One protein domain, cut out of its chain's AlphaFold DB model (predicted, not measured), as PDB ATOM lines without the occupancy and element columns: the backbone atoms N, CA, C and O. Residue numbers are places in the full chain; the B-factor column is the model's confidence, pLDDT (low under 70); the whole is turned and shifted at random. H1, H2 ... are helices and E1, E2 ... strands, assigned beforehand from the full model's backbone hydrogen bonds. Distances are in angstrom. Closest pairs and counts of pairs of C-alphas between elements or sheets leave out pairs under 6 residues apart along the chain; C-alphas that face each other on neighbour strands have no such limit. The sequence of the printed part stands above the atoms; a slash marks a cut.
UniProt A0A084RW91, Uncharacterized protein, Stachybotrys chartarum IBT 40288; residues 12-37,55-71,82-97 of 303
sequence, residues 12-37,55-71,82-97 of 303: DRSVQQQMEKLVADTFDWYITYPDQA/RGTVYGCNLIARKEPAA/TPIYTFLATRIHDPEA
ATOM      1  N   ASP A  12       8.862  23.777  27.969       60.84
ATOM      2  CA  ASP A  12       8.427  22.457  27.502       60.84
ATOM      3  C   ASP A  12       8.426  22.452  25.964       60.84
ATOM      4  O   ASP A  12       7.671  23.167  25.305       60.84
ATOM      5  N   ARG A  13       9.333  21.659  25.385       65.81
ATOM      6  CA  ARG A  13       9.805  21.760  23.989       65.81
ATOM      7  C   ARG A  13       8.810  21.314  22.905       65.81
ATOM      8  O   ARG A  13       9.186  21.266  21.737       65.81
ATOM      9  N   SER A  14       7.563  20.994  23.244       84.81
ATOM     10  CA  SER A  14       6.565  20.515  22.282       84.81
ATOM     11  C   SER A  14       5.315  21.390  22.295       84.81
ATOM     12  O   SER A  14       4.526  21.360  23.239       84.81
ATOM     13  N   VAL A  15       5.090  22.124  21.199       85.62
ATOM     14  CA  VAL A  15       3.839  22.871  20.961       85.62
ATOM     15  C   VAL A  15       2.624  21.950  21.085       85.62
ATOM     16  O   VAL A  15       1.591  22.357  21.605       85.62
ATOM     17  N   GLN A  16       2.760  20.694  20.655       86.56
ATOM     18  CA  GLN A  16       1.698  19.697  20.731       86.56
ATOM     19  C   GLN A  16       1.317  19.374  22.181       86.56
ATOM     20  O   GLN A  16       0.132  19.321  22.491       86.56
ATOM     21  N   GLN A  17       2.294  19.240  23.080       88.69
ATOM     22  CA  GLN A  17       2.029  19.009  24.502       88.69
ATOM     23  C   GLN A  17       1.342  20.222  25.147       88.69
ATOM     24  O   GLN A  17       0.435  20.070  25.960       88.69
ATOM     25  N   GLN A  18       1.737  21.437  24.759       87.62
ATOM     26  CA  GLN A  18       1.084  22.656  25.243       87.62
ATOM     27  C   GLN A  18      -0.342  22.809  24.702       87.62
ATOM     28  O   GLN A  18      -1.222  23.282  25.421       87.62
ATOM     29  N   MET A  19      -0.587  22.364  23.467       86.81
ATOM     30  CA  MET A  19      -1.930  22.283  22.893       86.81
ATOM     31  C   MET A  19      -2.794  21.264  23.643       86.81
ATOM     32  O   MET A  19      -3.950  21.544  23.935       86.81
ATOM     33  N   GLU A  20      -2.236  20.111  24.009       90.38
ATOM     34  CA  GLU A  20      -2.938  19.104  24.811       90.38
ATOM     35  C   GLU A  20      -3.309  19.645  26.198       90.38
ATOM     36  O   GLU A  20      -4.465  19.537  26.603       90.38
ATOM     37  N   LYS A  21      -2.376  20.321  26.889       89.31
ATOM     38  CA  LYS A  21      -2.660  21.006  28.164       89.31
ATOM     39  C   LYS A  21      -3.775  22.045  28.021       89.31
ATOM     40  O   LYS A  21      -4.627  22.153  28.900       89.31
ATOM     41  N   LEU A  22      -3.777  22.788  26.917       87.00
ATOM     42  CA  LEU A  22      -4.786  23.801  26.617       87.00
ATOM     43  C   LEU A  22      -6.165  23.177  26.371       87.00
ATOM     44  O   LEU A  22      -7.147  23.674  26.906       87.00
ATOM     45  N   VAL A  23      -6.239  22.061  25.638       88.44
ATOM     46  CA  VAL A  23      -7.484  21.289  25.451       88.44
ATOM     47  C   VAL A  23      -7.964  20.666  26.767       88.44
ATOM     48  O   VAL A  23      -9.164  20.514  26.977       88.44
ATOM     49  N   ALA A  24      -7.044  20.334  27.673       91.56
ATOM     50  CA  ALA A  24      -7.352  19.823  29.005       91.56
ATOM     51  C   ALA A  24      -7.756  20.914  30.023       91.56
ATOM     52  O   ALA A  24      -7.976  20.588  31.194       91.56
ATOM     53  N   ASP A  25      -7.857  22.184  29.604       91.12
ATOM     54  CA  ASP A  25      -8.097  23.347  30.472       91.12
ATOM     55  C   ASP A  25      -7.077  23.470  31.622       91.12
ATOM     56  O   ASP A  25      -7.394  23.866  32.748       91.12
ATOM     57  N   THR A  26      -5.824  23.105  31.349       91.44
ATOM     58  CA  THR A  26      -4.692  23.279  32.267       91.44
ATOM     59  C   THR A  26      -3.796  24.413  31.792       91.44
ATOM     60  O   THR A  26      -3.251  24.376  30.683       91.44
ATOM     61  N   PHE A  27      -3.642  25.418  32.653       91.06
ATOM     62  CA  PHE A  27      -2.925  26.651  32.353       91.06
ATOM     63  C   PHE A  27      -1.852  26.922  33.405       91.06
ATOM     64  O   PHE A  27      -2.130  26.831  34.604       91.06
ATOM     65  N   ASP A  28      -0.655  27.297  32.960       89.81
ATOM     66  CA  ASP A  28       0.445  27.687  33.848       89.81
ATOM     67  C   ASP A  28       0.254  29.117  34.386       89.81
ATOM     68  O   ASP A  28       0.635  29.430  35.514       89.81
ATOM     69  N   TRP A  29      -0.357  29.995  33.580       89.25
ATOM     70  CA  TRP A  29      -0.522  31.416  33.887       89.25
ATOM     71  C   TRP A  29      -1.919  31.910  33.519       89.25
ATOM     72  O   TRP A  29      -2.562  31.394  32.607       89.25
ATOM     73  N   TYR A  30      -2.355  32.975  34.191       91.69
ATOM     74  CA  TYR A  30      -3.578  33.697  33.856       91.69
ATOM     75  C   TYR A  30      -3.245  35.155  33.573       91.69
ATOM     76  O   TYR A  30      -2.516  35.790  34.335       91.69
ATOM     77  N   ILE A  31      -3.790  35.685  32.480       92.06
ATOM     78  CA  ILE A  31      -3.633  37.086  32.097       92.06
ATOM     79  C   ILE A  31      -5.020  37.706  31.981       92.06
ATOM     80  O   ILE A  31      -5.877  37.214  31.247       92.06
ATOM     81  N   THR A  32      -5.235  38.803  32.698       91.19
ATOM     82  CA  THR A  32      -6.482  39.565  32.641       91.19
ATOM     83  C   THR A  32      -6.252  40.817  31.819       91.19
ATOM     84  O   THR A  32      -5.463  41.677  32.210       91.19
ATOM     85  N   TYR A  33      -6.964  40.932  30.703       87.62
ATOM     86  CA  TYR A  33      -7.018  42.176  29.950       87.62
ATOM     87  C   TYR A  33      -8.257  42.955  30.384       87.62
ATOM     88  O   TYR A  33      -9.346  42.371  30.434       87.62
ATOM     89  N   PRO A  34      -8.126  44.253  30.708       86.44
ATOM     90  CA  PRO A  34      -9.306  45.089  30.844       86.44
ATOM     91  C   PRO A  34     -10.061  45.035  29.513       86.44
ATOM     92  O   PRO A  34      -9.438  45.137  28.453       86.44
ATOM     93  N   ASP A  35     -11.379  44.831  29.564       81.25
ATOM     94  CA  ASP A  35     -12.205  45.037  28.376       81.25
ATOM     95  C   ASP A  35     -11.924  46.466  27.925       81.25
ATOM     96  O   ASP A  35     -11.984  47.386  28.753       81.25
ATOM     97  N   GLN A  36     -11.503  46.649  26.674       70.31
ATOM     98  CA  GLN A  36     -11.357  48.001  26.166       70.31
ATOM     99  C   GLN A  36     -12.761  48.582  26.171       70.31
ATOM    100  O   GLN A  36     -13.591  48.206  25.347       70.31
ATOM    101  N   ALA A  37     -13.038  49.428  27.164       59.47
ATOM    102  CA  ALA A  37     -14.218  50.261  27.152       59.47
ATOM    103  C   ALA A  37     -14.235  50.929  25.779       59.47
ATOM    104  O   ALA A  37     -13.214  51.499  25.378       59.47
ATOM    105  N   ARG A  55     -15.147  43.943  34.242       73.56
ATOM    106  CA  ARG A  55     -15.343  42.707  33.487       73.56
ATOM    107  C   ARG A  55     -14.148  42.516  32.558       73.56
ATOM    108  O   ARG A  55     -14.264  42.692  31.361       73.56
ATOM    109  N   GLY A  56     -12.973  42.242  33.112       82.62
ATOM    110  CA  GLY A  56     -11.793  41.919  32.329       82.62
ATOM    111  C   GLY A  56     -11.987  40.570  31.650       82.62
ATOM    112  O   GLY A  56     -12.531  39.640  32.251       82.62
ATOM    113  N   THR A  57     -11.539  40.453  30.403       89.75
ATOM    114  CA  THR A  57     -11.450  39.137  29.774       89.75
ATOM    115  C   THR A  57     -10.215  38.434  30.330       89.75
ATOM    116  O   THR A  57      -9.097  38.944  30.223       89.75
ATOM    117  N   VAL A  58     -10.425  37.270  30.942       91.88
ATOM    118  CA  VAL A  58      -9.353  36.430  31.485       91.88
ATOM    119  C   VAL A  58      -8.947  35.403  30.435       91.88
ATOM    120  O   VAL A  58      -9.796  34.742  29.833       91.88
ATOM    121  N   TYR A  59      -7.644  35.261  30.233       93.94
ATOM    122  CA  TYR A  59      -7.049  34.256  29.368       93.94
ATOM    123  C   TYR A  59      -6.200  33.301  30.199       93.94
ATOM    124  O   TYR A  59      -5.418  33.738  31.045       93.94
ATOM    125  N   GLY A  60      -6.355  32.003  29.947       93.62
ATOM    126  CA  GLY A  60      -5.423  30.977  30.402       93.62
ATOM    127  C   GLY A  60      -4.276  30.867  29.404       93.62
ATOM    128  O   GLY A  60      -4.521  30.804  28.195       93.62
ATOM    129  N   CYS A  61      -3.037  30.891  29.888       93.31
ATOM    130  CA  CYS A  61      -1.844  30.999  29.058       93.31
ATOM    131  C   CYS A  61      -0.808  29.923  29.392       93.31
ATOM    132  O   CYS A  61      -0.466  29.719  30.557       93.31
ATOM    133  N   ASN A  62      -0.244  29.317  28.346       92.75
ATOM    134  CA  ASN A  62       0.866  28.370  28.432       92.75
ATOM    135  C   ASN A  62       2.075  28.898  27.649       92.75
ATOM    136  O   ASN A  62       1.931  29.337  26.504       92.75
ATOM    137  N   LEU A  63       3.263  28.881  28.262       90.44
ATOM    138  CA  LEU A  63       4.496  29.368  27.635       90.44
ATOM    139  C   LEU A  63       4.980  28.358  26.585       90.44
ATOM    140  O   LEU A  63       5.236  27.200  26.901       90.44
ATOM    141  N   ILE A  64       5.130  28.808  25.339       90.62
ATOM    142  CA  ILE A  64       5.604  27.973  24.225       90.62
ATOM    143  C   ILE A  64       7.103  28.137  24.034       90.62
ATOM    144  O   ILE A  64       7.839  27.174  23.843       90.62
ATOM    145  N   ALA A  65       7.542  29.391  24.001       88.50
ATOM    146  CA  ALA A  65       8.887  29.736  23.605       88.50
ATOM    147  C   ALA A  65       9.319  31.019  24.296       88.50
ATOM    148  O   ALA A  65       8.534  31.944  24.511       88.50
ATOM    149  N   ARG A  66      10.610  31.067  24.595       89.00
ATOM    150  CA  ARG A  66      11.308  32.264  25.030       89.00
ATOM    151  C   ARG A  66      12.447  32.482  24.054       89.00
ATOM    152  O   ARG A  66      13.271  31.591  23.849       89.00
ATOM    153  N   LYS A  67      12.462  33.653  23.435       87.25
ATOM    154  CA  LYS A  67      13.544  34.095  22.572       87.25
ATOM    155  C   LYS A  67      14.378  35.084  23.368       87.25
ATOM    156  O   LYS A  67      13.912  36.179  23.689       87.25
ATOM    157  N   GLU A  68      15.595  34.668  23.692       84.62
ATOM    158  CA  GLU A  68      16.587  35.594  24.222       84.62
ATOM    159  C   GLU A  68      16.947  36.626  23.148       84.62
ATOM    160  O   GLU A  68      16.981  36.277  21.959       84.62
ATOM    161  N   PRO A  69      17.194  37.884  23.549       80.88
ATOM    162  CA  PRO A  69      17.732  38.880  22.638       80.88
ATOM    163  C   PRO A  69      19.015  38.335  22.006       80.88
ATOM    164  O   PRO A  69      19.849  37.724  22.681       80.88
ATOM    165  N   ALA A  70      19.143  38.487  20.688       75.00
ATOM    166  CA  ALA A  70      20.378  38.098  20.027       75.00
ATOM    167  C   ALA A  70      21.461  39.051  20.531       75.00
ATOM    168  O   ALA A  70      21.251  40.257  20.512       75.00
ATOM    169  N   ALA A  71      22.600  38.532  20.988       67.88
ATOM    170  CA  ALA A  71      23.727  39.374  21.372       67.88
ATOM    171  C   ALA A  71      24.243  40.112  20.124       67.88
ATOM    172  O   ALA A  71      25.121  39.614  19.421       67.88
ATOM    173  N   THR A  82      14.708  43.506  25.387       83.00
ATOM    174  CA  THR A  82      13.925  42.717  26.333       83.00
ATOM    175  C   THR A  82      13.704  41.308  25.777       83.00
ATOM    176  O   THR A  82      13.448  41.149  24.581       83.00
ATOM    177  N   PRO A  83      13.787  40.261  26.617       87.69
ATOM    178  CA  PRO A  83      13.464  38.908  26.183       87.69
ATOM    179  C   PRO A  83      12.014  38.834  25.698       87.69
ATOM    180  O   PRO A  83      11.108  39.403  26.312       87.69
ATOM    181  N   ILE A  84      11.798  38.112  24.596       89.44
ATOM    182  CA  ILE A  84      10.481  37.948  23.975       89.44
ATOM    183  C   ILE A  84       9.899  36.604  24.409       89.44
ATOM    184  O   ILE A  84      10.525  35.556  24.237       89.44
ATOM    185  N   TYR A  85       8.675  36.626  24.932       90.69
ATOM    186  CA  TYR A  85       7.943  35.436  25.361       90.69
ATOM    187  C   TYR A  85       6.750  35.192  24.436       90.69
ATOM    188  O   TYR A  85       6.023  36.122  24.088       90.69
ATOM    189  N   THR A  86       6.542  33.941  24.040       91.38
ATOM    190  CA  THR A  86       5.428  33.524  23.183       91.38
ATOM    191  C   THR A  86       4.546  32.541  23.938       91.38
ATOM    192  O   THR A  86       5.031  31.519  24.427       91.38
ATOM    193  N   PHE A  87       3.249  32.835  24.002       92.19
ATOM    194  CA  PHE A  87       2.261  32.055  24.746       92.19
ATOM    195  C   PHE A  87       1.141  31.557  23.830       92.19
ATOM    196  O   PHE A  87       0.746  32.264  22.903       92.19
ATOM    197  N   LEU A  88       0.592  30.375  24.127       92.06
ATOM    198  CA  LEU A  88      -0.749  29.995  23.676       92.06
ATOM    199  C   LEU A  88      -1.744  30.529  24.698       92.06
ATOM    200  O   LEU A  88      -1.608  30.225  25.882       92.06
ATOM    201  N   ALA A  89      -2.727  31.302  24.248       93.06
ATOM    202  CA  ALA A  89      -3.745  31.890  25.107       93.06
ATOM    203  C   ALA A  89      -5.144  31.424  24.689       93.06
ATOM    204  O   ALA A  89      -5.484  31.479  23.509       93.06
ATOM    205  N   THR A  90      -5.958  31.020  25.666       93.88
ATOM    206  CA  THR A  90      -7.372  30.661  25.470       93.88
ATOM    207  C   THR A  90      -8.253  31.525  26.346       93.88
ATOM    208  O   THR A  90      -7.972  31.717  27.530       93.88
ATOM    209  N   ARG A  91      -9.326  32.062  25.760       93.19
ATOM    210  CA  ARG A  91     -10.302  32.875  26.483       93.19
ATOM    211  C   ARG A  91     -11.091  32.001  27.455       93.19
ATOM    212  O   ARG A  91     -11.695  31.014  27.047       93.19
ATOM    213  N   ILE A  92     -11.144  32.411  28.718       90.31
ATOM    214  CA  ILE A  92     -11.937  31.740  29.747       90.31
ATOM    215  C   ILE A  92     -13.274  32.476  29.855       90.31
ATOM    216  O   ILE A  92     -13.322  33.643  30.243       90.31
ATOM    217  N   HIS A  93     -14.361  31.805  29.471       83.19
ATOM    218  CA  HIS A  93     -15.697  32.407  29.440       83.19
ATOM    219  C   HIS A  93     -16.345  32.526  30.829       83.19
ATOM    220  O   HIS A  93     -17.114  33.458  31.039       83.19
ATOM    221  N   ASP A  94     -15.959  31.669  31.783       80.12
ATOM    222  CA  ASP A  94     -16.468  31.661  33.160       80.12
ATOM    223  C   ASP A  94     -15.322  31.473  34.176       80.12
ATOM    224  O   ASP A  94     -15.048  30.349  34.613       80.12
ATOM    225  N   PRO A  95     -14.622  32.546  34.591       67.88
ATOM    226  CA  PRO A  95     -13.501  32.426  35.529       67.88
ATOM    227  C   PRO A  95     -13.927  31.884  36.908       67.88
ATOM    228  O   PRO A  95     -13.133  31.245  37.598       67.88
ATOM    229  N   GLU A  96     -15.194  32.068  37.305       67.69
ATOM    230  CA  GLU A  96     -15.728  31.529  38.564       67.69
ATOM    231  C   GLU A  96     -15.917  30.004  38.539       67.69
ATOM    232  O   GLU A  96     -15.795  29.348  39.577       67.69
ATOM    233  N   ALA A  97     -16.147  29.410  37.363       62.22
ATOM    234  CA  ALA A  97     -16.353  27.970  37.235       62.22
ATOM    235  C   ALA A  97     -15.063  27.162  37.477       62.22
ATOM    236  O   ALA A  97     -15.142  26.017  37.916       62.22
TER     237      ALA A  97
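What this domain is: This is residues 12 to 37, 55 to 71 and 82 to 97 of the 303 residues of an uncharacterized protein of Stachybotrys chartarum IBT 40288 (UniProt A0A084RW91). A strongly twisted sheet of three strands has its two long strands, E2 and E3, paired as an arched ribbon, with the single helix H1 running along them over the ribbon. The short strand E1 pairs beside the first part of E2, at residues 57 to 61, and H1 lies over E2 and E3. The printed part has 59 residues, with one named helix and three named strands in the order H1, E1, E2, E3; the sheet's order is E1, E2, E3, all antiparallel, and the class is mixed, helices and strands. The whole is loose, with a radius of gyration of the C-alphas of 13.4 A, and flat, spanning 41 by 29 by 12 A.

How they stand to each other: Start at H1, residues 15 to 23, where every O i to N i+4 pair is within hydrogen-bond range. A tight link of 5 residues leads to E1, residues 29 to 33, an edge strand. Its antiparallel neighbour is the inner strand E2, residues 57 to 67, at 123 degrees between their directions; look at N 31 and O 59, 2.9 A apart, and N 61 and O 29, 2.8 A. E2 bends by 69 degrees at residue 64. On the other side of E2 find the edge strand E3, residues 84 to 92, antiparallel to E2 at 154 degrees; N 62 and O 88 are 3.0 A apart and N 67 and O 84 2.8 A, within hydrogen-bond range. Now return to H1: it is on the sheet, at a height over the sheet of 9.2 A, over E2 and E3. It runs along the strands, at 12 degrees to E2 on the local plane. The closest C-alphas of H1 and E2 are those of Val 15 and Ile 64, 6.3 A apart; those of H1 and E3 are Leu 22 and Thr 90, 7.4 A.

Where its parts are: Find C-alpha 15 at (3.839, 22.871, 20.961); from there H1 runs 12.3 A to C-alpha 23. E1 goes from C-alpha 29 at (-0.522, 31.416, 33.887) to C-alpha 33. E2, the longest strand by residues, covers 26.5 A from Thr 57 to Lys 67. E3 covers 24.0 A and ends at C-alpha 92, at (-11.937, 31.740, 29.747).

The domain as a whole: The C-alphas of Ala 71 and Ala 97, the two farthest apart, are 44.6 A from each other. Residues 38 to 54 are not printed, and C-alphas 37 and 55 across that cut are 9.9 A apart; residues 72 to 81 are not printed either, with 11.5 A between C-alphas 71 and 82. The mean pLDDT of the printed part is 85.3, and residues 12 to 13, 37, 71 and 95 to 97 of the model are under 70.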